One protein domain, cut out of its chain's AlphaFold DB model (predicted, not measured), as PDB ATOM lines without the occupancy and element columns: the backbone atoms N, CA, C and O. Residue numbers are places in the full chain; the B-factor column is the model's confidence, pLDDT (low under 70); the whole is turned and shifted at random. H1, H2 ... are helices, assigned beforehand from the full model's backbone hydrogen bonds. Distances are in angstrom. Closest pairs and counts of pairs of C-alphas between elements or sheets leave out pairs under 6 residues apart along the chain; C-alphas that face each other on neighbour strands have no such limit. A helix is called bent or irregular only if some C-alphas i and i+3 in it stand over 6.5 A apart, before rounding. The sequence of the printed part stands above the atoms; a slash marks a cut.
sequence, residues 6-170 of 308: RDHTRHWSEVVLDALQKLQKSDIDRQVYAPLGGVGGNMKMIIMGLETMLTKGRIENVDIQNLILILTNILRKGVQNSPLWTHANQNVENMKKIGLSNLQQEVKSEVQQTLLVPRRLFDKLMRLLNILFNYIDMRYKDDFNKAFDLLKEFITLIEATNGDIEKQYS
ATOM      1  N   ARG A   6      -1.354  21.697  29.047       42.41
ATOM      2  CA  ARG A   6      -1.299  20.509  28.170       42.41
ATOM      3  C   ARG A   6      -0.220  20.626  27.091       42.41
ATOM      4  O   ARG A   6       0.342  19.610  26.680       42.41
ATOM      5  N   ASP A   7       0.088  21.854  26.689       46.31
ATOM      6  CA  ASP A   7       1.121  22.149  25.702       46.31
ATOM      7  C   ASP A   7       2.542  21.952  26.255       46.31
ATOM      8  O   ASP A   7       3.419  21.550  25.500       46.31
ATOM      9  N   HIS A   8       2.782  22.097  27.566       47.03
ATOM     10  CA  HIS A   8       4.138  22.029  28.141       47.03
ATOM     11  C   HIS A   8       4.659  20.590  28.283       47.03
ATOM     12  O   HIS A   8       5.785  20.288  27.892       47.03
ATOM     13  N   THR A   9       3.828  19.661  28.769       45.69
ATOM     14  CA  THR A   9       4.187  18.230  28.854       45.69
ATOM     15  C   THR A   9       4.351  17.613  27.462       45.69
ATOM     16  O   THR A   9       5.175  16.718  27.251       45.69
ATOM     17  N   ARG A  10       3.581  18.116  26.488       49.66
ATOM     18  CA  ARG A  10       3.684  17.736  25.080       49.66
ATOM     19  C   ARG A  10       4.976  18.274  24.458       49.66
ATOM     20  O   ARG A  10       5.730  17.478  23.898       49.66
ATOM     21  N   HIS A  11       5.282  19.552  24.689       58.00
ATOM     22  CA  HIS A  11       6.521  20.206  24.269       58.00
ATOM     23  C   HIS A  11       7.761  19.471  24.792       58.00
ATOM     24  O   HIS A  11       8.663  19.165  24.024       58.00
ATOM     25  N   TRP A  12       7.759  19.068  26.064       59.28
ATOM     26  CA  TRP A  12       8.839  18.279  26.662       59.28
ATOM     27  C   TRP A  12       9.087  16.954  25.923       59.28
ATOM     28  O   TRP A  12      10.225  16.626  25.579       59.28
ATOM     29  N   SER A  13       8.025  16.188  25.646       58.78
ATOM     30  CA  SER A  13       8.175  14.913  24.942       58.78
ATOM     31  C   SER A  13       8.661  15.124  23.516       58.78
ATOM     32  O   SER A  13       9.508  14.373  23.054       58.78
ATOM     33  N   GLU A  14       8.179  16.165  22.842       64.88
ATOM     34  CA  GLU A  14       8.524  16.470  21.457       64.88
ATOM     35  C   GLU A  14       9.976  16.955  21.329       64.88
ATOM     36  O   GLU A  14      10.694  16.452  20.470       64.88
ATOM     37  N   VAL A  15      10.450  17.824  22.228       65.56
ATOM     38  CA  VAL A  15      11.830  18.348  22.236       65.56
ATOM     39  C   VAL A  15      12.847  17.252  22.576       65.56
ATOM     40  O   VAL A  15      13.859  17.104  21.890       65.56
ATOM     41  N   VAL A  16      12.570  16.417  23.584       66.50
ATOM     42  CA  VAL A  16      13.448  15.283  23.922       66.50
ATOM     43  C   VAL A  16      13.418  14.217  22.823       66.50
ATOM     44  O   VAL A  16      14.461  13.651  22.497       66.50
ATOM     45  N   LEU A  17      12.255  13.941  22.219       68.00
ATOM     46  CA  LEU A  17      12.147  13.007  21.091       68.00
ATOM     47  C   LEU A  17      12.875  13.524  19.848       68.00
ATOM     48  O   LEU A  17      13.492  12.725  19.147       68.00
ATOM     49  N   ASP A  18      12.849  14.826  19.584       72.44
ATOM     50  CA  ASP A  18      13.590  15.438  18.482       72.44
ATOM     51  C   ASP A  18      15.108  15.351  18.710       72.44
ATOM     52  O   ASP A  18      15.838  14.857  17.847       72.44
ATOM     53  N   ALA A  19      15.589  15.685  19.915       70.12
ATOM     54  CA  ALA A  19      16.993  15.489  20.286       70.12
ATOM     55  C   ALA A  19      17.416  14.012  20.179       70.12
ATOM     56  O   ALA A  19      18.494  13.698  19.670       70.12
ATOM     57  N   LEU A  20      16.545  13.083  20.582       70.31
ATOM     58  CA  LEU A  20      16.750  11.644  20.417       70.31
ATOM     59  C   LEU A  20      16.848  11.226  18.951       70.31
ATOM     60  O   LEU A  20      17.727  10.441  18.604       70.31
ATOM     61  N   GLN A  21      15.977  11.740  18.085       73.75
ATOM     62  CA  GLN A  21      16.021  11.455  16.652       73.75
ATOM     63  C   GLN A  21      17.289  12.020  16.005       73.75
ATOM     64  O   GLN A  21      17.889  11.354  15.159       73.75
ATOM     65  N   LYS A  22      17.727  13.215  16.419       77.12
ATOM     66  CA  LYS A  22      18.992  13.830  15.985       77.12
ATOM     67  C   LYS A  22      20.198  12.981  16.408       77.12
ATOM     68  O   LYS A  22      21.075  12.726  15.587       77.12
ATOM     69  N   LEU A  23      20.201  12.464  17.639       74.50
ATOM     70  CA  LEU A  23      21.236  11.551  18.145       74.50
ATOM     71  C   LEU A  23      21.216  10.183  17.447       74.50
ATOM     72  O   LEU A  23      22.272   9.670  17.094       74.50
ATOM     73  N   GLN A  24      20.043   9.600  17.195       72.81
ATOM     74  CA  GLN A  24      19.909   8.304  16.512       72.81
ATOM     75  C   GLN A  24      20.374   8.334  15.054       72.81
ATOM     76  O   GLN A  24      20.827   7.317  14.535       72.81
ATOM     77  N   LYS A  25      20.257   9.487  14.390       70.00
ATOM     78  CA  LYS A  25      20.752   9.703  13.023       70.00
ATOM     79  C   LYS A  25      22.262   9.969  12.967       70.00
ATOM     80  O   LYS A  25      22.797  10.150  11.877       70.00
ATOM     81  N   SER A  26      22.935  10.015  14.115       66.88
ATOM     82  CA  SER A  26      24.377  10.233  14.225       66.88
ATOM     83  C   SER A  26      25.115   8.941  14.588       66.88
ATOM     84  O   SER A  26      24.522   8.027  15.152       66.88
ATOM     85  N   ASP A  27      26.430   8.894  14.351       65.25
ATOM     86  CA  ASP A  27      27.308   7.779  14.759       65.25
ATOM     87  C   ASP A  27      27.551   7.705  16.285       65.25
ATOM     88  O   ASP A  27      28.490   7.060  16.756       65.25
ATOM     89  N   ILE A  28      26.747   8.405  17.090       70.12
ATOM     90  CA  ILE A  28      26.891   8.425  18.544       70.12
ATOM     91  C   ILE A  28      26.381   7.107  19.127       70.12
ATOM     92  O   ILE A  28      25.294   6.626  18.808       70.12
ATOM     93  N   ASP A  29      27.179   6.541  20.033       67.81
ATOM     94  CA  ASP A  29      26.880   5.290  20.722       67.81
ATOM     95  C   ASP A  29      25.484   5.316  21.369       67.81
ATOM     96  O   ASP A  29      25.110   6.256  22.078       67.81
ATOM     97  N   ARG A  30      24.730   4.229  21.173       67.81
ATOM     98  CA  ARG A  30      23.393   4.004  21.735       67.81
ATOM     99  C   ARG A  30      23.346   4.162  23.250       67.81
ATOM    100  O   ARG A  30      22.299   4.509  23.797       67.81
ATOM    101  N   GLN A  31      24.473   3.962  23.924       65.62
ATOM    102  CA  GLN A  31      24.608   4.192  25.360       65.62
ATOM    103  C   GLN A  31      24.365   5.652  25.782       65.62
ATOM    104  O   GLN A  31      23.953   5.876  26.914       65.62
ATOM    105  N   VAL A  32      24.564   6.631  24.891       65.81
ATOM    106  CA  VAL A  32      24.343   8.062  25.184       65.81
ATOM    107  C   VAL A  32      22.856   8.397  25.258       65.81
ATOM    108  O   VAL A  32      22.445   9.199  26.089       65.81
ATOM    109  N   TYR A  33      22.035   7.773  24.409       65.88
ATOM    110  CA  TYR A  33      20.628   8.149  24.265       65.88
ATOM    111  C   TYR A  33      19.622   7.123  24.806       65.88
ATOM    112  O   TYR A  33      18.454   7.455  24.997       65.88
ATOM    113  N   ALA A  34      20.038   5.891  25.110       63.97
ATOM    114  CA  ALA A  34      19.167   4.885  25.726       63.97
ATOM    115  C   ALA A  34      18.583   5.292  27.102       63.97
ATOM    116  O   ALA A  34      17.399   5.027  27.329       63.97
ATOM    117  N   PRO A  35      19.326   5.966  28.009       64.94
ATOM    118  CA  PRO A  35      18.785   6.386  29.307       64.94
ATOM    119  C   PRO A  35      17.679   7.446  29.202       64.94
ATOM    120  O   PRO A  35      16.802   7.519  30.065       64.94
ATOM    121  N   LEU A  36      17.676   8.234  28.123       66.69
ATOM    122  CA  LEU A  36      16.773   9.374  27.941       66.69
ATOM    123  C   LEU A  36      15.304   8.967  27.816       66.69
ATOM    124  O   LEU A  36      14.436   9.715  28.249       66.69
ATOM    125  N   GLY A  37      15.006   7.767  27.308       65.38
ATOM    126  CA  GLY A  37      13.634   7.244  27.311       65.38
ATOM    127  C   GLY A  37      13.093   7.010  28.730       65.38
ATOM    128  O   GLY A  37      11.918   7.258  29.000       65.38
ATOM    129  N   GLY A  38      13.959   6.587  29.658       71.50
ATOM    130  CA  GLY A  38      13.612   6.399  31.069       71.50
ATOM    131  C   GLY A  38      13.530   7.717  31.844       71.50
ATOM    132  O   GLY A  38      12.599   7.911  32.624       71.50
ATOM    133  N   VAL A  39      14.460   8.648  31.592       74.31
ATOM    134  CA  VAL A  39      14.381  10.043  32.086       74.31
ATOM    135  C   VAL A  39      13.065  10.670  31.635       74.31
ATOM    136  O   VAL A  39      12.341  11.254  32.438       74.31
ATOM    137  N   GLY A  40      12.743  10.410  30.370       71.56
ATOM    138  CA  GLY A  40      11.448  10.486  29.732       71.56
ATOM    139  C   GLY A  40      10.258  10.264  30.676       71.56
ATOM    140  O   GLY A  40       9.614  11.177  31.199       71.56
ATOM    141  N   GLY A  41       9.960   8.986  30.887       72.88
ATOM    142  CA  GLY A  41       8.820   8.564  31.700       72.88
ATOM    143  C   GLY A  41       8.822   9.156  33.112       72.88
ATOM    144  O   GLY A  41       7.761   9.521  33.616       72.88
ATOM    145  N   ASN A  42       9.999   9.314  33.724       79.50
ATOM    146  CA  ASN A  42      10.126   9.888  35.063       79.50
ATOM    147  C   ASN A  42       9.638  11.338  35.126       79.50
ATOM    148  O   ASN A  42       8.813  11.669  35.977       79.50
ATOM    149  N   MET A  43      10.091  12.192  34.210       76.69
ATOM    150  CA  MET A  43       9.666  13.595  34.186       76.69
ATOM    151  C   MET A  43       8.167  13.724  33.950       76.69
ATOM    152  O   MET A  43       7.490  14.476  34.653       76.69
ATOM    153  N   LYS A  44       7.620  12.913  33.040       75.31
ATOM    154  CA  LYS A  44       6.177  12.872  32.792       75.31
ATOM    155  C   LYS A  44       5.381  12.512  34.049       75.31
ATOM    156  O   LYS A  44       4.350  13.126  34.298       75.31
ATOM    157  N   MET A  45       5.847  11.556  34.856       79.19
ATOM    158  CA  MET A  45       5.177  11.188  36.113       79.19
ATOM    159  C   MET A  45       5.165  12.333  37.132       79.19
ATOM    160  O   MET A  45       4.137  12.553  37.770       79.19
ATOM    161  N   ILE A  46       6.268  13.080  37.268       79.25
ATOM    162  CA  ILE A  46       6.330  14.256  38.154       79.25
ATOM    163  C   ILE A  46       5.328  15.311  37.690       79.25
ATOM    164  O   ILE A  46       4.501  15.763  38.483       79.25
ATOM    165  N   ILE A  47       5.373  15.671  36.406       76.38
ATOM    166  CA  ILE A  47       4.523  16.725  35.848       76.38
ATOM    167  C   ILE A  47       3.046  16.338  35.951       76.38
ATOM    168  O   ILE A  47       2.257  17.118  36.471       76.38
ATOM    169  N   MET A  48       2.671  15.113  35.569       75.94
ATOM    170  CA  MET A  48       1.287  14.636  35.700       75.94
ATOM    171  C   MET A  48       0.797  14.642  37.155       75.94
ATOM    172  O   MET A  48      -0.374  14.932  37.408       75.94
ATOM    173  N   GLY A  49       1.674  14.335  38.118       76.06
ATOM    174  CA  GLY A  49       1.361  14.434  39.543       76.06
ATOM    175  C   GLY A  49       1.022  15.869  39.957       76.06
ATOM    176  O   GLY A  49      -0.019  16.102  40.574       76.06
ATOM    177  N   LEU A  50       1.850  16.836  39.549       77.38
ATOM    178  CA  LEU A  50       1.616  18.262  39.795       77.38
ATOM    179  C   LEU A  50       0.356  18.776  39.080       77.38
ATOM    180  O   LEU A  50      -0.458  19.469  39.686       77.38
ATOM    181  N   GLU A  51       0.145  18.407  37.818       71.75
ATOM    182  CA  GLU A  51      -1.043  18.790  37.045       71.75
ATOM    183  C   GLU A  51      -2.328  18.270  37.694       71.75
ATOM    184  O   GLU A  51      -3.307  19.005  37.827       71.75
ATOM    185  N   THR A  52      -2.331  17.016  38.147       73.12
ATOM    186  CA  THR A  52      -3.486  16.419  38.832       73.12
ATOM    187  C   THR A  52      -3.803  17.165  40.131       73.12
ATOM    188  O   THR A  52      -4.971  17.368  40.453       73.12
ATOM    189  N   MET A  53      -2.781  17.624  40.860       73.75
ATOM    190  CA  MET A  53      -2.954  18.452  42.060       73.75
ATOM    191  C   MET A  53      -3.550  19.826  41.741       73.75
ATOM    192  O   MET A  53      -4.455  20.283  42.437       73.75
ATOM    193  N   LEU A  54      -3.060  20.481  40.687       71.69
ATOM    194  CA  LEU A  54      -3.481  21.832  40.310       71.69
ATOM    195  C   LEU A  54      -4.884  21.852  39.685       71.69
ATOM    196  O   LEU A  54      -5.691  22.727  39.992       71.69
ATOM    197  N   THR A  55      -5.213  20.864  38.848       68.81
ATOM    198  CA  THR A  55      -6.504  20.785  38.136       68.81
ATOM    199  C   THR A  55      -7.697  20.545  39.056       68.81
ATOM    200  O   THR A  55      -8.804  20.976  38.741       68.81
ATOM    201  N   LYS A  56      -7.491  19.910  40.215       72.25
ATOM    202  CA  LYS A  56      -8.549  19.690  41.212       72.25
ATOM    203  C   LYS A  56      -9.030  20.976  41.890       72.25
ATOM    204  O   LYS A  56     -10.079  20.958  42.528       72.25
ATOM    205  N   GLY A  57      -8.273  22.076  41.820       65.50
ATOM    206  CA  GLY A  57      -8.594  23.347  42.490       65.50
ATOM    207  C   GLY A  57      -8.523  23.305  44.026       65.50
ATOM    208  O   GLY A  57      -8.551  24.348  44.675       65.50
ATOM    209  N   ARG A  58      -8.390  22.112  44.617       74.12
ATOM    210  CA  ARG A  58      -8.120  21.863  46.031       74.12
ATOM    211  C   ARG A  58      -7.105  20.730  46.138       74.12
ATOM    212  O   ARG A  58      -7.304  19.672  45.553       74.12
ATOM    213  N   ILE A  59      -6.049  20.959  46.911       74.94
ATOM    214  CA  ILE A  59      -5.002  19.968  47.162       74.94
ATOM    215  C   ILE A  59      -5.361  19.186  48.427       74.94
ATOM    216  O   ILE A  59      -5.511  19.773  49.502       74.94
ATOM    217  N   GLU A  60      -5.499  17.867  48.310       81.06
ATOM    218  CA  GLU A  60      -5.781  16.973  49.435       81.06
ATOM    219  C   GLU A  60      -4.510  16.266  49.934       81.06
ATOM    220  O   GLU A  60      -3.503  16.164  49.233       81.06
ATOM    221  N   ASN A  61      -4.551  15.725  51.159       79.00
ATOM    222  CA  ASN A  61      -3.408  15.002  51.736       79.00
ATOM    223  C   ASN A  61      -2.987  13.820  50.847       79.00
ATOM    224  O   ASN A  61      -1.794  13.599  50.654       79.00
ATOM    225  N   VAL A  62      -3.959  13.112  50.256       82.81
ATOM    226  CA  VAL A  62      -3.707  11.994  49.334       82.81
ATOM    227  C   VAL A  62      -2.912  12.426  48.105       82.81
ATOM    228  O   VAL A  62      -2.020  11.700  47.673       82.81
ATOM    229  N   ASP A  63      -3.154  13.628  47.580       82.19
ATOM    230  CA  ASP A  63      -2.430  14.114  46.409       82.19
ATOM    231  C   ASP A  63      -0.966  14.399  46.748       82.19
ATOM    232  O   ASP A  63      -0.059  14.051  45.992       82.19
ATOM    233  N   ILE A  64      -0.726  14.949  47.938       81.88
ATOM    234  CA  ILE A  64       0.629  15.195  48.422       81.88
ATOM    235  C   ILE A  64       1.349  13.867  48.707       81.88
ATOM    236  O   ILE A  64       2.520  13.728  48.361       81.88
ATOM    237  N   GLN A  65       0.667  12.866  49.281       83.88
ATOM    238  CA  GLN A  65       1.235  11.518  49.445       83.88
ATOM    239  C   GLN A  65       1.607  10.885  48.101       83.88
ATOM    240  O   GLN A  65       2.685  10.306  47.975       83.88
ATOM    241  N   ASN A  66       0.759  11.042  47.082       85.00
ATOM    242  CA  ASN A  66       1.044  10.545  45.739       85.00
ATOM    243  C   ASN A  66       2.285  11.219  45.144       85.00
ATOM    244  O   ASN A  66       3.150  10.528  44.606       85.00
ATOM    245  N   LEU A  67       2.424  12.541  45.292       85.56
ATOM    246  CA  LEU A  67       3.619  13.261  44.846       85.56
ATOM    247  C   LEU A  67       4.883  12.783  45.580       85.56
ATOM    248  O   LEU A  67       5.896  12.513  44.937       85.56
ATOM    249  N   ILE A  68       4.826  12.625  46.905       87.81
ATOM    250  CA  ILE A  68       5.943  12.108  47.719       87.81
ATOM    251  C   ILE A  68       6.359  10.714  47.246       87.81
ATOM    252  O   ILE A  68       7.553  10.435  47.112       87.81
ATOM    253  N   LEU A  69       5.392   9.841  46.962       87.06
ATOM    254  CA  LEU A  69       5.655   8.492  46.475       87.06
ATOM    255  C   LEU A  69       6.308   8.511  45.086       87.06
ATOM    256  O   LEU A  69       7.287   7.795  44.864       87.06
ATOM    257  N   ILE A  70       5.812   9.353  44.173       86.88
ATOM    258  CA  ILE A  70       6.399   9.563  42.840       86.88
ATOM    259  C   ILE A  70       7.859  10.007  42.974       86.88
ATOM    260  O   ILE A  70       8.746   9.367  42.407       86.88
ATOM    261  N   LEU A  71       8.125  11.043  43.774       87.50
ATOM    262  CA  LEU A  71       9.478  11.562  43.997       87.50
ATOM    263  C   LEU A  71      10.388  10.508  44.627       87.50
ATOM    264  O   LEU A  71      11.488  10.275  44.134       87.50
ATOM    265  N   THR A  72       9.915   9.812  45.661       86.50
ATOM    266  CA  THR A  72      10.680   8.755  46.335       86.50
ATOM    267  C   THR A  72      11.050   7.630  45.380       86.50
ATOM    268  O   THR A  72      12.149   7.094  45.487       86.50
ATOM    269  N   ASN A  73      10.159   7.254  44.462       83.56
ATOM    270  CA  ASN A  73      10.408   6.183  43.500       83.56
ATOM    271  C   ASN A  73      11.352   6.626  42.381       83.56
ATOM    272  O   ASN A  73      12.296   5.905  42.065       83.56
ATOM    273  N   ILE A  74      11.144   7.819  41.822       83.06
ATOM    274  CA  ILE A  74      11.981   8.358  40.742       83.06
ATOM    275  C   ILE A  74      13.394   8.656  41.238       83.06
ATOM    276  O   ILE A  74      14.368   8.388  40.532       83.06
ATOM    277  N   LEU A  75      13.525   9.177  42.456       83.88
ATOM    278  CA  LEU A  75      14.801   9.595  43.031       83.88
ATOM    279  C   LEU A  75      15.444   8.519  43.909       83.88
ATOM    280  O   LEU A  75      16.476   8.787  44.521       83.88
ATOM    281  N   ARG A  76      14.887   7.303  43.981       77.50
ATOM    282  CA  ARG A  76      15.432   6.247  44.840       77.50
ATOM    283  C   ARG A  76      16.849   5.861  44.414       77.50
ATOM    284  O   ARG A  76      17.066   5.329  43.325       77.50
ATOM    285  N   LYS A  77      17.808   6.031  45.324       59.97
ATOM    286  CA  LYS A  77      19.160   5.477  45.176       59.97
ATOM    287  C   LYS A  77      19.165   3.969  45.421       59.97
ATOM    288  O   LYS A  77      18.445   3.471  46.282       59.97
ATOM    289  N   GLY A  78      19.995   3.239  44.680       47.91
ATOM    290  CA  GLY A  78      20.302   1.834  44.980       47.91
ATOM    291  C   GLY A  78      19.309   0.777  44.482       47.91
ATOM    292  O   GLY A  78      19.606  -0.402  44.612       47.91
ATOM    293  N   VAL A  79      18.200   1.135  43.819       51.22
ATOM    294  CA  VAL A  79      17.336   0.147  43.118       51.22
ATOM    295  C   VAL A  79      17.909  -0.263  41.738       51.22
ATOM    296  O   VAL A  79      17.249  -0.927  40.957       51.22
ATOM    297  N   GLN A  80      19.193   0.044  41.491       44.81
ATOM    298  CA  GLN A  80      20.000  -0.234  40.285       44.81
ATOM    299  C   GLN A  80      19.681   0.620  39.041       44.81
ATOM    300  O   GLN A  80      19.279   0.085  38.019       44.81
ATOM    301  N   ASN A  81      19.998   1.924  39.082       55.75
ATOM    302  CA  ASN A  81      19.888   2.899  37.974       55.75
ATOM    303  C   ASN A  81      18.515   3.576  37.854       55.75
ATOM    304  O   ASN A  81      17.785   3.331  36.896       55.75
ATOM    305  N   SER A  82      18.166   4.487  38.779       73.06
ATOM    306  CA  SER A  82      17.147   5.491  38.433       73.06
ATOM    307  C   SER A  82      17.615   6.167  37.140       73.06
ATOM    308  O   SER A  82      18.709   6.736  37.150       73.06
ATOM    309  N   PRO A  83      16.841   6.114  36.037       78.06
ATOM    310  CA  PRO A  83      17.277   6.670  34.759       78.06
ATOM    311  C   PRO A  83      17.707   8.129  34.879       78.06
ATOM    312  O   PRO A  83      18.638   8.556  34.211       78.06
ATOM    313  N   LEU A  84      17.069   8.863  35.793       80.12
ATOM    314  CA  LEU A  84      17.366  10.256  36.083       80.12
ATOM    315  C   LEU A  84      18.708  10.426  36.817       80.12
ATOM    316  O   LEU A  84      19.526  11.240  36.399       80.12
ATOM    317  N   TRP A  85      18.975   9.627  37.854       83.38
ATOM    318  CA  TRP A  85      20.277   9.624  38.535       83.38
ATOM    319  C   TRP A  85      21.405   9.132  37.628       83.38
ATOM    320  O   TRP A  85      22.501   9.683  37.653       83.38
ATOM    321  N   THR A  86      21.164   8.089  36.840       82.25
ATOM    322  CA  THR A  86      22.153   7.543  35.907       82.25
ATOM    323  C   THR A  86      22.470   8.547  34.812       82.25
ATOM    324  O   THR A  86      23.646   8.801  34.566       82.25
ATOM    325  N   HIS A  87      21.449   9.177  34.225       82.94
ATOM    326  CA  HIS A  87      21.638  10.246  33.248       82.94
ATOM    327  C   HIS A  87      22.425  11.412  33.843       82.94
ATOM    328  O   HIS A  87      23.418  11.810  33.249       82.94
ATOM    329  N   ALA A  88      22.067  11.893  35.040       84.31
ATOM    330  CA  ALA A  88      22.805  12.962  35.714       84.31
ATOM    331  C   ALA A  88      24.286  12.596  35.936       84.31
ATOM    332  O   ALA A  88      25.167  13.352  35.546       84.31
ATOM    333  N   ASN A  89      24.581  11.405  36.466       85.81
ATOM    334  CA  ASN A  89      25.964  10.970  36.706       85.81
ATOM    335  C   ASN A  89      26.781  10.780  35.416       85.81
ATOM    336  O   ASN A  89      27.990  10.991  35.415       85.81
ATOM    337  N   GLN A  90      26.140  10.361  34.325       85.31
ATOM    338  CA  GLN A  90      26.800  10.128  33.036       85.31
ATOM    339  C   GLN A  90      26.796  11.367  32.137       85.31
ATOM    340  O   GLN A  90      27.392  11.338  31.059       85.31
ATOM    341  N   ASN A  91      26.140  12.456  32.552       83.69
ATOM    342  CA  ASN A  91      25.837  13.560  31.653       83.69
ATOM    343  C   ASN A  91      27.113  14.207  31.108       83.69
ATOM    344  O   ASN A  91      27.223  14.417  29.908       83.69
ATOM    345  N   VAL A  92      28.125  14.429  31.951       84.56
ATOM    346  CA  VAL A  92      29.418  15.001  31.526       84.56
ATOM    347  C   VAL A  92      30.081  14.152  30.436       84.56
ATOM    348  O   VAL A  92      30.542  14.678  29.420       84.56
ATOM    349  N   GLU A  93      30.106  12.828  30.604       84.56
ATOM    350  CA  GLU A  93      30.669  11.917  29.603       84.56
ATOM    351  C   GLU A  93      29.836  11.897  28.317       84.56
ATOM    352  O   GLU A  93      30.396  11.891  27.217       84.56
ATOM    353  N   ASN A  94      28.508  11.936  28.439       83.88
ATOM    354  CA  ASN A  94      27.586  12.016  27.308       83.88
ATOM    355  C   ASN A  94      27.796  13.310  26.507       83.88
ATOM    356  O   ASN A  94      27.936  13.251  25.284       83.88
ATOM    357  N   MET A  95      27.933  14.457  27.179       85.62
ATOM    358  CA  MET A  95      28.239  15.745  26.542       85.62
ATOM    359  C   MET A  95      29.578  15.717  25.811       85.62
ATOM    360  O   MET A  95      29.675  16.228  24.692       85.62
ATOM    361  N   LYS A  96      30.592  15.060  26.388       85.44
ATOM    362  CA  LYS A  96      31.900  14.865  25.749       85.44
ATOM    363  C   LYS A  96      31.793  14.023  24.480       85.44
ATOM    364  O   LYS A  96      32.361  14.395  23.455       85.44
ATOM    365  N   LYS A  97      31.048  12.914  24.520       86.06
ATOM    366  CA  LYS A  97      30.795  12.066  23.340       86.06
ATOM    367  C   LYS A  97      30.086  12.851  22.232       86.06
ATOM    368  O   LYS A  97      30.475  12.741  21.073       86.06
ATOM    369  N   ILE A  98      29.111  13.692  22.581       84.38
ATOM    370  CA  ILE A  98      28.414  14.565  21.622       84.38
ATOM    371  C   ILE A  98      29.364  15.618  21.043       84.38
ATOM    372  O   ILE A  98      29.386  15.814  19.828       84.38
ATOM    373  N   GLY A  99      30.204  16.242  21.873       81.94
ATOM    374  CA  GLY A  99      31.207  17.210  21.424       81.94
ATOM    375  C   GLY A  99      32.186  16.623  20.399       81.94
ATOM    376  O   GLY A  99      32.509  17.283  19.410       81.94
ATOM    377  N   LEU A 100      32.583  15.360  20.586       84.94
ATOM    378  CA  LEU A 100      33.483  14.614  19.694       84.94
ATOM    379  C   LEU A 100      32.799  14.009  18.455       84.94
ATOM    380  O   LEU A 100      33.484  13.447  17.604       84.94
ATOM    381  N   SER A 101      31.474  14.095  18.344       83.69
ATOM    382  CA  SER A 101      30.730  13.519  17.219       83.69
ATOM    383  C   SER A 101      30.883  14.321  15.920       83.69
ATOM    384  O   SER A 101      31.328  15.471  15.922       83.69
ATOM    385  N   ASN A 102      30.428  13.743  14.807       85.19
ATOM    386  CA  ASN A 102      30.413  14.391  13.491       85.19
ATOM    387  C   ASN A 102      29.199  15.318  13.266       85.19
ATOM    388  O   ASN A 102      28.967  15.765  12.145       85.19
ATOM    389  N   LEU A 103      28.400  15.592  14.304       81.94
ATOM    390  CA  LEU A 103      27.252  16.497  14.206       81.94
ATOM    391  C   LEU A 103      27.687  17.933  13.857       81.94
ATOM    392  O   LEU A 103      28.760  18.386  14.262       81.94
ATOM    393  N   GLN A 104      26.821  18.661  13.145       86.12
ATOM    394  CA  GLN A 104      26.989  20.102  12.930       86.12
ATOM    395  C   GLN A 104      27.002  20.841  14.272       86.12
ATOM    396  O   GLN A 104      26.333  20.422  15.220       86.12
ATOM    397  N   GLN A 105      27.773  21.926  14.364       83.19
ATOM    398  CA  GLN A 105      28.002  22.623  15.630       83.19
ATOM    399  C   GLN A 105      26.700  23.175  16.226       83.19
ATOM    400  O   GLN A 105      26.498  23.071  17.433       83.19
ATOM    401  N   GLU A 106      25.789  23.673  15.390       82.75
ATOM    402  CA  GLU A 106      24.472  24.157  15.812       82.75
ATOM    403  C   GLU A 106      23.644  23.032  16.452       82.75
ATOM    404  O   GLU A 106      23.086  23.200  17.536       82.75
ATOM    405  N   VAL A 107      23.643  21.848  15.828       80.75
ATOM    406  CA  VAL A 107      22.927  20.660  16.321       80.75
ATOM    407  C   VAL A 107      23.558  20.131  17.608       80.75
ATOM    408  O   VAL A 107      22.844  19.698  18.509       80.75
ATOM    409  N   LYS A 108      24.891  20.183  17.738       83.44
ATOM    410  CA  LYS A 108      25.582  19.819  18.985       83.44
ATOM    411  C   LYS A 108      25.134  20.707  20.131       83.44
ATOM    412  O   LYS A 108      24.753  20.177  21.166       83.44
ATOM    413  N   SER A 109      25.165  22.025  19.943       80.19
ATOM    414  CA  SER A 109      24.761  22.976  20.979       80.19
ATOM    415  C   SER A 109      23.299  22.785  21.380       80.19
ATOM    416  O   SER A 109      23.012  22.724  22.571       80.19
ATOM    417  N   GLU A 110      22.393  22.605  20.420       77.88
ATOM    418  CA  GLU A 110      20.970  22.355  20.685       77.88
ATOM    419  C   GLU A 110      20.742  21.053  21.470       77.88
ATOM    420  O   GLU A 110      20.031  21.031  22.479       77.88
ATOM    421  N   VAL A 111      21.384  19.959  21.053       76.75
ATOM    422  CA  VAL A 111      21.277  18.667  21.740       76.75
ATOM    423  C   VAL A 111      21.902  18.747  23.131       76.75
ATOM    424  O   VAL A 111      21.281  18.320  24.097       76.75
ATOM    425  N   GLN A 112      23.092  19.331  23.277       80.81
ATOM    426  CA  GLN A 112      23.744  19.484  24.581       80.81
ATOM    427  C   GLN A 112      22.897  20.321  25.547       80.81
ATOM    428  O   GLN A 112      22.769  19.949  26.709       80.81
ATOM    429  N   GLN A 113      22.264  21.397  25.075       77.38
ATOM    430  CA  GLN A 113      21.333  22.194  25.882       77.38
ATOM    431  C   GLN A 113      20.122  21.367  26.324       77.38
ATOM    432  O   GLN A 113      19.768  21.364  27.501       77.38
ATOM    433  N   THR A 114      19.533  20.605  25.402       73.19
ATOM    434  CA  THR A 114      18.339  19.781  25.656       73.19
ATOM    435  C   THR A 114      18.598  18.631  26.635       73.19
ATOM    436  O   THR A 114      17.687  18.166  27.316       73.19
ATOM    437  N   LEU A 115      19.836  18.143  26.712       76.94
ATOM    438  CA  LEU A 115      20.216  17.023  27.575       76.94
ATOM    439  C   LEU A 115      20.636  17.441  28.991       76.94
ATOM    440  O   LEU A 115      20.877  16.568  29.835       76.94
ATOM    441  N   LEU A 116      20.735  18.743  29.271       79.56
ATOM    442  CA  LEU A 116      20.917  19.226  30.638       79.56
ATOM    443  C   LEU A 116      19.739  18.785  31.511       79.56
ATOM    444  O   LEU A 116      18.588  18.781  31.087       79.56
ATOM    445  N   VAL A 117      20.026  18.379  32.748       78.81
ATOM    446  CA  VAL A 117      18.964  18.027  33.698       78.81
ATOM    447  C   VAL A 117      18.348  19.323  34.222       78.81
ATOM    448  O   VAL A 117      19.113  20.200  34.621       78.81
ATOM    449  N   PRO A 118      17.015  19.476  34.271       76.56
ATOM    450  CA  PRO A 118      16.413  20.771  34.558       76.56
ATOM    451  C   PRO A 118      16.454  21.134  36.027       76.56
ATOM    452  O   PRO A 118      15.579  20.752  36.811       76.56
ATOM    453  N   ARG A 119      17.478  21.884  36.415       81.62
ATOM    454  CA  ARG A 119      17.710  22.248  37.808       81.62
ATOM    455  C   ARG A 119      16.533  23.028  38.375       81.62
ATOM    456  O   ARG A 119      16.054  22.703  39.462       81.62
ATOM    457  N   ARG A 120      16.013  23.991  37.611       77.25
ATOM    458  CA  ARG A 120      14.942  24.886  38.068       77.25
ATOM    459  C   ARG A 120      13.673  24.145  38.490       77.25
ATOM    460  O   ARG A 120      13.055  24.501  39.493       77.25
ATOM    461  N   LEU A 121      13.307  23.077  37.776       78.12
ATOM    462  CA  LEU A 121      12.163  22.234  38.135       78.12
ATOM    463  C   LEU A 121      12.355  21.588  39.515       78.12
ATOM    464  O   LEU A 121      11.445  21.614  40.345       78.12
ATOM    465  N   PHE A 122      13.532  21.016  39.775       85.06
ATOM    466  CA  PHE A 122      13.813  20.368  41.057       85.06
ATOM    467  C   PHE A 122      13.919  21.378  42.202       85.06
ATOM    468  O   PHE A 122      13.405  21.100  43.286       85.06
ATOM    469  N   ASP A 123      14.453  22.575  41.956       82.56
ATOM    470  CA  ASP A 123      14.448  23.671  42.934       82.56
ATOM    471  C   ASP A 123      13.017  24.093  43.306       82.56
ATOM    472  O   ASP A 123      12.693  24.272  44.485       82.56
ATOM    473  N   LYS A 124      12.111  24.175  42.324       80.31
ATOM    474  CA  LYS A 124      10.681  24.440  42.556       80.31
ATOM    475  C   LYS A 124      10.007  23.333  43.362       80.31
ATOM    476  O   LYS A 124       9.279  23.627  44.313       80.31
ATOM    477  N   LEU A 125      10.281  22.067  43.047       84.56
ATOM    478  CA  LEU A 125       9.802  20.929  43.842       84.56
ATOM    479  C   LEU A 125      10.321  20.998  45.281       84.56
ATOM    480  O   LEU A 125       9.566  20.755  46.222       84.56
ATOM    481  N   MET A 126      11.579  21.391  45.472       87.31
ATOM    482  CA  MET A 126      12.172  21.539  46.796       87.31
ATOM    483  C   MET A 126      11.524  22.679  47.578       87.31
ATOM    484  O   MET A 126      11.245  22.538  48.770       87.31
ATOM    485  N   ARG A 127      11.211  23.799  46.919       82.44
ATOM    486  CA  ARG A 127      10.429  24.890  47.516       82.44
ATOM    487  C   ARG A 127       9.047  24.405  47.957       82.44
ATOM    488  O   ARG A 127       8.648  24.693  49.084       82.44
ATOM    489  N   LEU A 128       8.351  23.630  47.123       82.62
ATOM    490  CA  LEU A 128       7.062  23.028  47.478       82.62
ATOM    491  C   LEU A 128       7.185  22.112  48.702       82.62
ATOM    492  O   LEU A 128       6.408  22.250  49.646       82.62
ATOM    493  N   LEU A 129       8.176  21.216  48.734       84.00
ATOM    494  CA  LEU A 129       8.392  20.353  49.895       84.00
ATOM    495  C   LEU A 129       8.723  21.172  51.153       84.00
ATOM    496  O   LEU A 129       8.158  20.907  52.205       84.00
ATOM    497  N   ASN A 130       9.543  22.219  51.068       83.31
ATOM    498  CA  ASN A 130       9.806  23.105  52.209       83.31
ATOM    499  C   ASN A 130       8.533  23.768  52.755       83.31
ATOM    500  O   ASN A 130       8.345  23.839  53.971       83.31
ATOM    501  N   ILE A 131       7.633  24.219  51.877       80.62
ATOM    502  CA  ILE A 131       6.327  24.754  52.288       80.62
ATOM    503  C   ILE A 131       5.532  23.674  53.028       80.62
ATOM    504  O   ILE A 131       5.001  23.934  54.107       80.62
ATOM    505  N   LEU A 132       5.494  22.453  52.489       78.81
ATOM    506  CA  LEU A 132       4.794  21.313  53.086       78.81
ATOM    507  C   LEU A 132       5.403  20.861  54.420       78.81
ATOM    508  O   LEU A 132       4.664  20.466  55.316       78.81
ATOM    509  N   PHE A 133       6.720  20.969  54.590       76.31
ATOM    510  CA  PHE A 133       7.422  20.623  55.830       76.31
ATOM    511  C   PHE A 133       6.993  21.505  57.012       76.31
ATOM    512  O   PHE A 133       6.972  21.055  58.158       76.31
ATOM    513  N   ASN A 134       6.578  22.747  56.738       71.88
ATOM    514  CA  ASN A 134       6.047  23.653  57.756       71.88
ATOM    515  C   ASN A 134       4.643  23.254  58.255       71.88
ATOM    516  O   ASN A 134       4.193  23.772  59.280       71.88
ATOM    517  N   TYR A 135       3.960  22.311  57.592       72.38
ATOM    518  CA  TYR A 135       2.713  21.719  58.080       72.38
ATOM    519  C   TYR A 135       3.018  20.525  58.999       72.38
ATOM    520  O   TYR A 135       3.658  19.551  58.601       72.38
ATOM    521  N   ILE A 136       2.541  20.600  60.250       55.69
ATOM    522  CA  ILE A 136       2.886  19.672  61.350       55.69
ATOM    523  C   ILE A 136       2.664  18.196  60.982       55.69
ATOM    524  O   ILE A 136       3.457  17.352  61.394       55.69
ATOM    525  N   ASP A 137       1.648  17.882  60.182       72.75
ATOM    526  CA  ASP A 137       1.296  16.499  59.836       72.75
ATOM    527  C   ASP A 137       2.246  15.846  58.819       72.75
ATOM    528  O   ASP A 137       2.212  14.627  58.642       72.75
ATOM    529  N   MET A 138       3.087  16.627  58.133       70.75
ATOM    530  CA  MET A 138       3.950  16.124  57.056       70.75
ATOM    531  C   MET A 138       5.380  15.857  57.515       70.75
ATOM    532  O   MET A 138       5.956  14.846  57.126       70.75
ATOM    533  N   ARG A 139       5.929  16.691  58.409       71.12
ATOM    534  CA  ARG A 139       7.316  16.560  58.909       71.12
ATOM    535  C   ARG A 139       7.614  15.247  59.643       71.12
ATOM    536  O   ARG A 139       8.771  14.882  59.809       71.12
ATOM    537  N   TYR A 140       6.577  14.557  60.119       77.94
ATOM    538  CA  TYR A 140       6.702  13.290  60.844       77.94
ATOM    539  C   TYR A 140       6.469  12.059  59.966       77.94
ATOM    540  O   TYR A 140       6.495  10.942  60.474       77.94
ATOM    541  N   LYS A 141       6.215  12.239  58.666       82.00
ATOM    542  CA  LYS A 141       6.059  11.122  57.738       82.00
ATOM    543  C   LYS A 141       7.426  10.724  57.193       82.00
ATOM    544  O   LYS A 141       8.071  11.516  56.509       82.00
ATOM    545  N   ASP A 142       7.844   9.489  57.450       85.31
ATOM    546  CA  ASP A 142       9.148   8.975  57.012       85.31
ATOM    547  C   ASP A 142       9.335   9.071  55.493       85.31
ATOM    548  O   ASP A 142      10.388   9.498  55.023       85.31
ATOM    549  N   ASP A 143       8.291   8.762  54.718       84.62
ATOM    550  CA  ASP A 143       8.329   8.875  53.256       84.62
ATOM    551  C   ASP A 143       8.508  10.325  52.785       84.62
ATOM    552  O   ASP A 143       9.202  10.566  51.797       84.62
ATOM    553  N   PHE A 144       7.943  11.301  53.510       88.00
ATOM    554  CA  PHE A 144       8.152  12.719  53.213       88.00
ATOM    555  C   PHE A 144       9.619  13.094  53.418       88.00
ATOM    556  O   PHE A 144      10.243  13.643  52.512       88.00
ATOM    557  N   ASN A 145      10.178  12.767  54.587       88.06
ATOM    558  CA  ASN A 145      11.568  13.085  54.918       88.06
ATOM    559  C   ASN A 145      12.535  12.401  53.946       88.06
ATOM    560  O   ASN A 145      13.481  13.016  53.460       88.06
ATOM    561  N   LYS A 146      12.235  11.162  53.554       89.06
ATOM    562  CA  LYS A 146      12.995  10.441  52.537       89.06
ATOM    563  C   LYS A 146      12.941  11.120  51.169       89.06
ATOM    564  O   LYS A 146      13.982  11.268  50.535       89.06
ATOM    565  N   ALA A 147      11.760  11.521  50.693       87.75
ATOM    566  CA  ALA A 147      11.634  12.253  49.432       87.75
ATOM    567  C   ALA A 147      12.397  13.583  49.477       87.75
ATOM    568  O   ALA A 147      13.058  13.948  48.506       87.75
ATOM    569  N   PHE A 148      12.326  14.275  50.614       89.56
ATOM    570  CA  PHE A 148      13.009  15.537  50.865       89.56
ATOM    571  C   PHE A 148      14.533  15.392  50.782       89.56
ATOM    572  O   PHE A 148      15.180  16.119  50.028       89.56
ATOM    573  N   ASP A 149      15.104  14.415  51.490       89.75
ATOM    574  CA  ASP A 149      16.546  14.156  51.484       89.75
ATOM    575  C   ASP A 149      17.038  13.717  50.100       89.75
ATOM    576  O   ASP A 149      18.039  14.235  49.601       89.75
ATOM    577  N   LEU A 150      16.299  12.820  49.434       90.00
ATOM    578  CA  LEU A 150      16.628  12.370  48.079       90.00
ATOM    579  C   LEU A 150      16.614  13.522  47.071       90.00
ATOM    580  O   LEU A 150      17.498  13.590  46.216       90.00
ATOM    581  N   LEU A 151      15.630  14.420  47.160       90.50
ATOM    582  CA  LEU A 151      15.534  15.584  46.284       90.50
ATOM    583  C   LEU A 151      16.680  16.566  46.531       90.50
ATOM    584  O   LEU A 151      17.316  17.008  45.577       90.50
ATOM    585  N   LYS A 152      16.998  16.854  47.795       90.44
ATOM    586  CA  LYS A 152      18.116  17.730  48.164       90.44
ATOM    587  C   LYS A 152      19.458  17.199  47.655       90.44
ATOM    588  O   LYS A 152      20.284  17.953  47.134       90.44
ATOM    589  N   GLU A 153      19.680  15.897  47.788       90.44
ATOM    590  CA  GLU A 153      20.902  15.270  47.299       90.44
ATOM    591  C   GLU A 153      20.963  15.266  45.768       90.44
ATOM    592  O   GLU A 153      22.026  15.483  45.187       90.44
ATOM    593  N   PHE A 154      19.823  15.066  45.102       89.88
ATOM    594  CA  PHE A 154      19.743  15.125  43.647       89.88
ATOM    595  C   PHE A 154      20.034  16.529  43.107       89.88
ATOM    596  O   PHE A 154      20.796  16.657  42.151       89.88
ATOM    597  N   ILE A 155      19.503  17.574  43.750       90.62
ATOM    598  CA  ILE A 155      19.779  18.975  43.393       90.62
ATOM    599  C   ILE A 155      21.279  19.269  43.484       90.62
ATOM    600  O   ILE A 155      21.866  19.776  42.533       90.62
ATOM    601  N   THR A 156      21.932  18.855  44.571       90.06
ATOM    602  CA  THR A 156      23.391  19.012  44.716       90.06
ATOM    603  C   THR A 156      24.159  18.348  43.563       90.06
ATOM    604  O   THR A 156      25.118  18.918  43.039       90.06
ATOM    605  N   LEU A 157      23.742  17.148  43.135       89.56
ATOM    606  CA  LEU A 157      24.377  16.448  42.015       89.56
ATOM    607  C   LEU A 157      24.214  17.216  40.699       89.56
ATOM    608  O   LEU A 157      25.192  17.387  39.969       89.56
ATOM    609  N   ILE A 158      22.997  17.645  40.363       88.38
ATOM    610  CA  ILE A 158      22.735  18.318  39.083       88.38
ATOM    611  C   ILE A 158      23.371  19.707  39.042       88.38
ATOM    612  O   ILE A 158      23.836  20.112  37.985       88.38
ATOM    613  N   GLU A 159      23.474  20.403  40.176       88.44
ATOM    614  CA  GLU A 159      24.201  21.670  40.292       88.44
ATOM    615  C   GLU A 159      25.676  21.516  39.930       88.44
ATOM    616  O   GLU A 159      26.195  22.275  39.111       88.44
ATOM    617  N   ALA A 160      26.341  20.513  40.508       87.25
ATOM    618  CA  ALA A 160      27.733  20.218  40.197       87.25
ATOM    619  C   ALA A 160      27.897  19.802  38.725       87.25
ATOM    620  O   ALA A 160      28.719  20.355  38.000       87.25
ATOM    621  N   THR A 161      27.059  18.867  38.270       87.00
ATOM    622  CA  THR A 161      27.151  18.269  36.932       87.00
ATOM    623  C   THR A 161      26.864  19.285  35.828       87.00
ATOM    624  O   THR A 161      27.653  19.416  34.893       87.00
ATOM    625  N   ASN A 162      25.748  20.016  35.919       86.44
ATOM    626  CA  ASN A 162      25.420  21.050  34.944       86.44
ATOM    627  C   ASN A 162      26.469  22.160  35.002       86.44
ATOM    628  O   ASN A 162      26.968  22.543  33.955       86.44
ATOM    629  N   GLY A 163      26.887  22.604  36.193       84.50
ATOM    630  CA  GLY A 163      27.915  23.639  36.331       84.50
ATOM    631  C   GLY A 163      29.240  23.292  35.637       84.50
ATOM    632  O   GLY A 163      29.876  24.170  35.051       84.50
ATOM    633  N   ASP A 164      29.649  22.022  35.648       85.31
ATOM    634  CA  ASP A 164      30.824  21.558  34.901       85.31
ATOM    635  C   ASP A 164      30.598  21.585  33.382       85.31
ATOM    636  O   ASP A 164      31.488  21.997  32.632       85.31
ATOM    637  N   ILE A 165      29.408  21.198  32.916       83.56
ATOM    638  CA  ILE A 165      29.038  21.221  31.492       83.56
ATOM    639  C   ILE A 165      28.954  22.660  30.974       83.56
ATOM    640  O   ILE A 165      29.514  22.961  29.919       83.56
ATOM    641  N   GLU A 166      28.308  23.559  31.715       85.00
ATOM    642  CA  GLU A 166      28.155  24.964  31.329       85.00
ATOM    643  C   GLU A 166      29.525  25.631  31.152       85.00
ATOM    644  O   GLU A 166      29.778  26.289  30.142       85.00
ATOM    645  N   LYS A 167      30.463  25.373  32.075       85.44
ATOM    646  CA  LYS A 167      31.847  25.866  31.980       85.44
ATOM    647  C   LYS A 167      32.614  25.277  30.798       85.44
ATOM    648  O   LYS A 167      33.378  25.994  30.160       85.44
ATOM    649  N   GLN A 168      32.465  23.978  30.532       83.50
ATOM    650  CA  GLN A 168      33.240  23.290  29.493       83.50
ATOM    651  C   GLN A 168      32.734  23.576  28.078       83.50
ATOM    652  O   GLN A 168      33.541  23.683  27.157       83.50
ATOM    653  N   TYR A 169      31.418  23.692  27.898       78.06
ATOM    654  CA  TYR A 169      30.791  23.740  26.575       78.06
ATOM    655  C   TYR A 169      30.099  25.074  26.272       78.06
ATOM    656  O   TYR A 169      29.606  25.246  25.161       78.06
ATOM    657  N   SER A 170      30.080  26.035  27.210       81.69
ATOM    658  CA  SER A 170      29.364  27.321  27.066       81.69
ATOM    659  C   SER A 170      27.884  27.142  26.703       81.69
ATOM    660  O   SER A 170      27.281  27.940  25.987       81.69
TER     661      SER A 170
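Overview. This is residues 6 to 170 of the 308 residues of an uncharacterized protein of Entamoeba invadens IP1 (UniProt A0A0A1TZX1). Three helices side by side, H1, H2 and H3, make a row that runs back and forth; a second group packs on it at steep tilts, H5 on H1, H4 on H2 and the long H7 with its residues 143 to 151 on H3, while H6 and H4 each run along a part of H7. The printed part has 165 residues with seven named helices, H1 to H7 in order, and no named strand: all helix, compact with a radius of gyration of the C-alphas of 17.1 A, yet elongated, 55 by 30 by 28 A.

Along the chain. H1, residues 6 to 24, begins at C-alpha 6 (-1.299, 20.509, 28.170) and spans 27.1 A. H2, residues 30 to 55, spans 38.0 A; H3 is residues 61 to 74. H4, residues 83 to 99, has a kink of 60 degrees near residue 90. H2 and H4 are irregular: C-alphas 32 and 35 are 7.1 A apart, 89 and 92 are 7.4 A apart. H5 is residues 105 to 114 and H6 119 to 133. H7, residues 142 to 169, spans 40.2 A and ends at C-alpha 169 (30.791, 23.740, 26.575).

Arrangement. H1 and H2 form a hairpin at 0 degrees; their closest C-alphas, Leu 20 and Tyr 33, are 6.5 A apart. H2, with residues 42 to 53 alone, touches H3 in a hairpin at 7 degrees, closest at C-alphas Gly 49 and Leu 67, 5.9 A. H7 touches H3 at a steep tilt of 48 degrees, with residues 143 to 151 alone, closest at C-alphas Ala 147 and Thr 72, 4.8 A. Every O i to N i+4 pair is within hydrogen-bond range in H3, H5, H6 and H7, against 14 of 15 in H1, 18 of 22 in H2 and 11 of 13 in H4.

Size, cuts and confidence. The printed part has no cut and no long link; residues 55 to 60 stand free. Mean pLDDT of the printed part is 77.1, with residues 6 to 17 among those under 70.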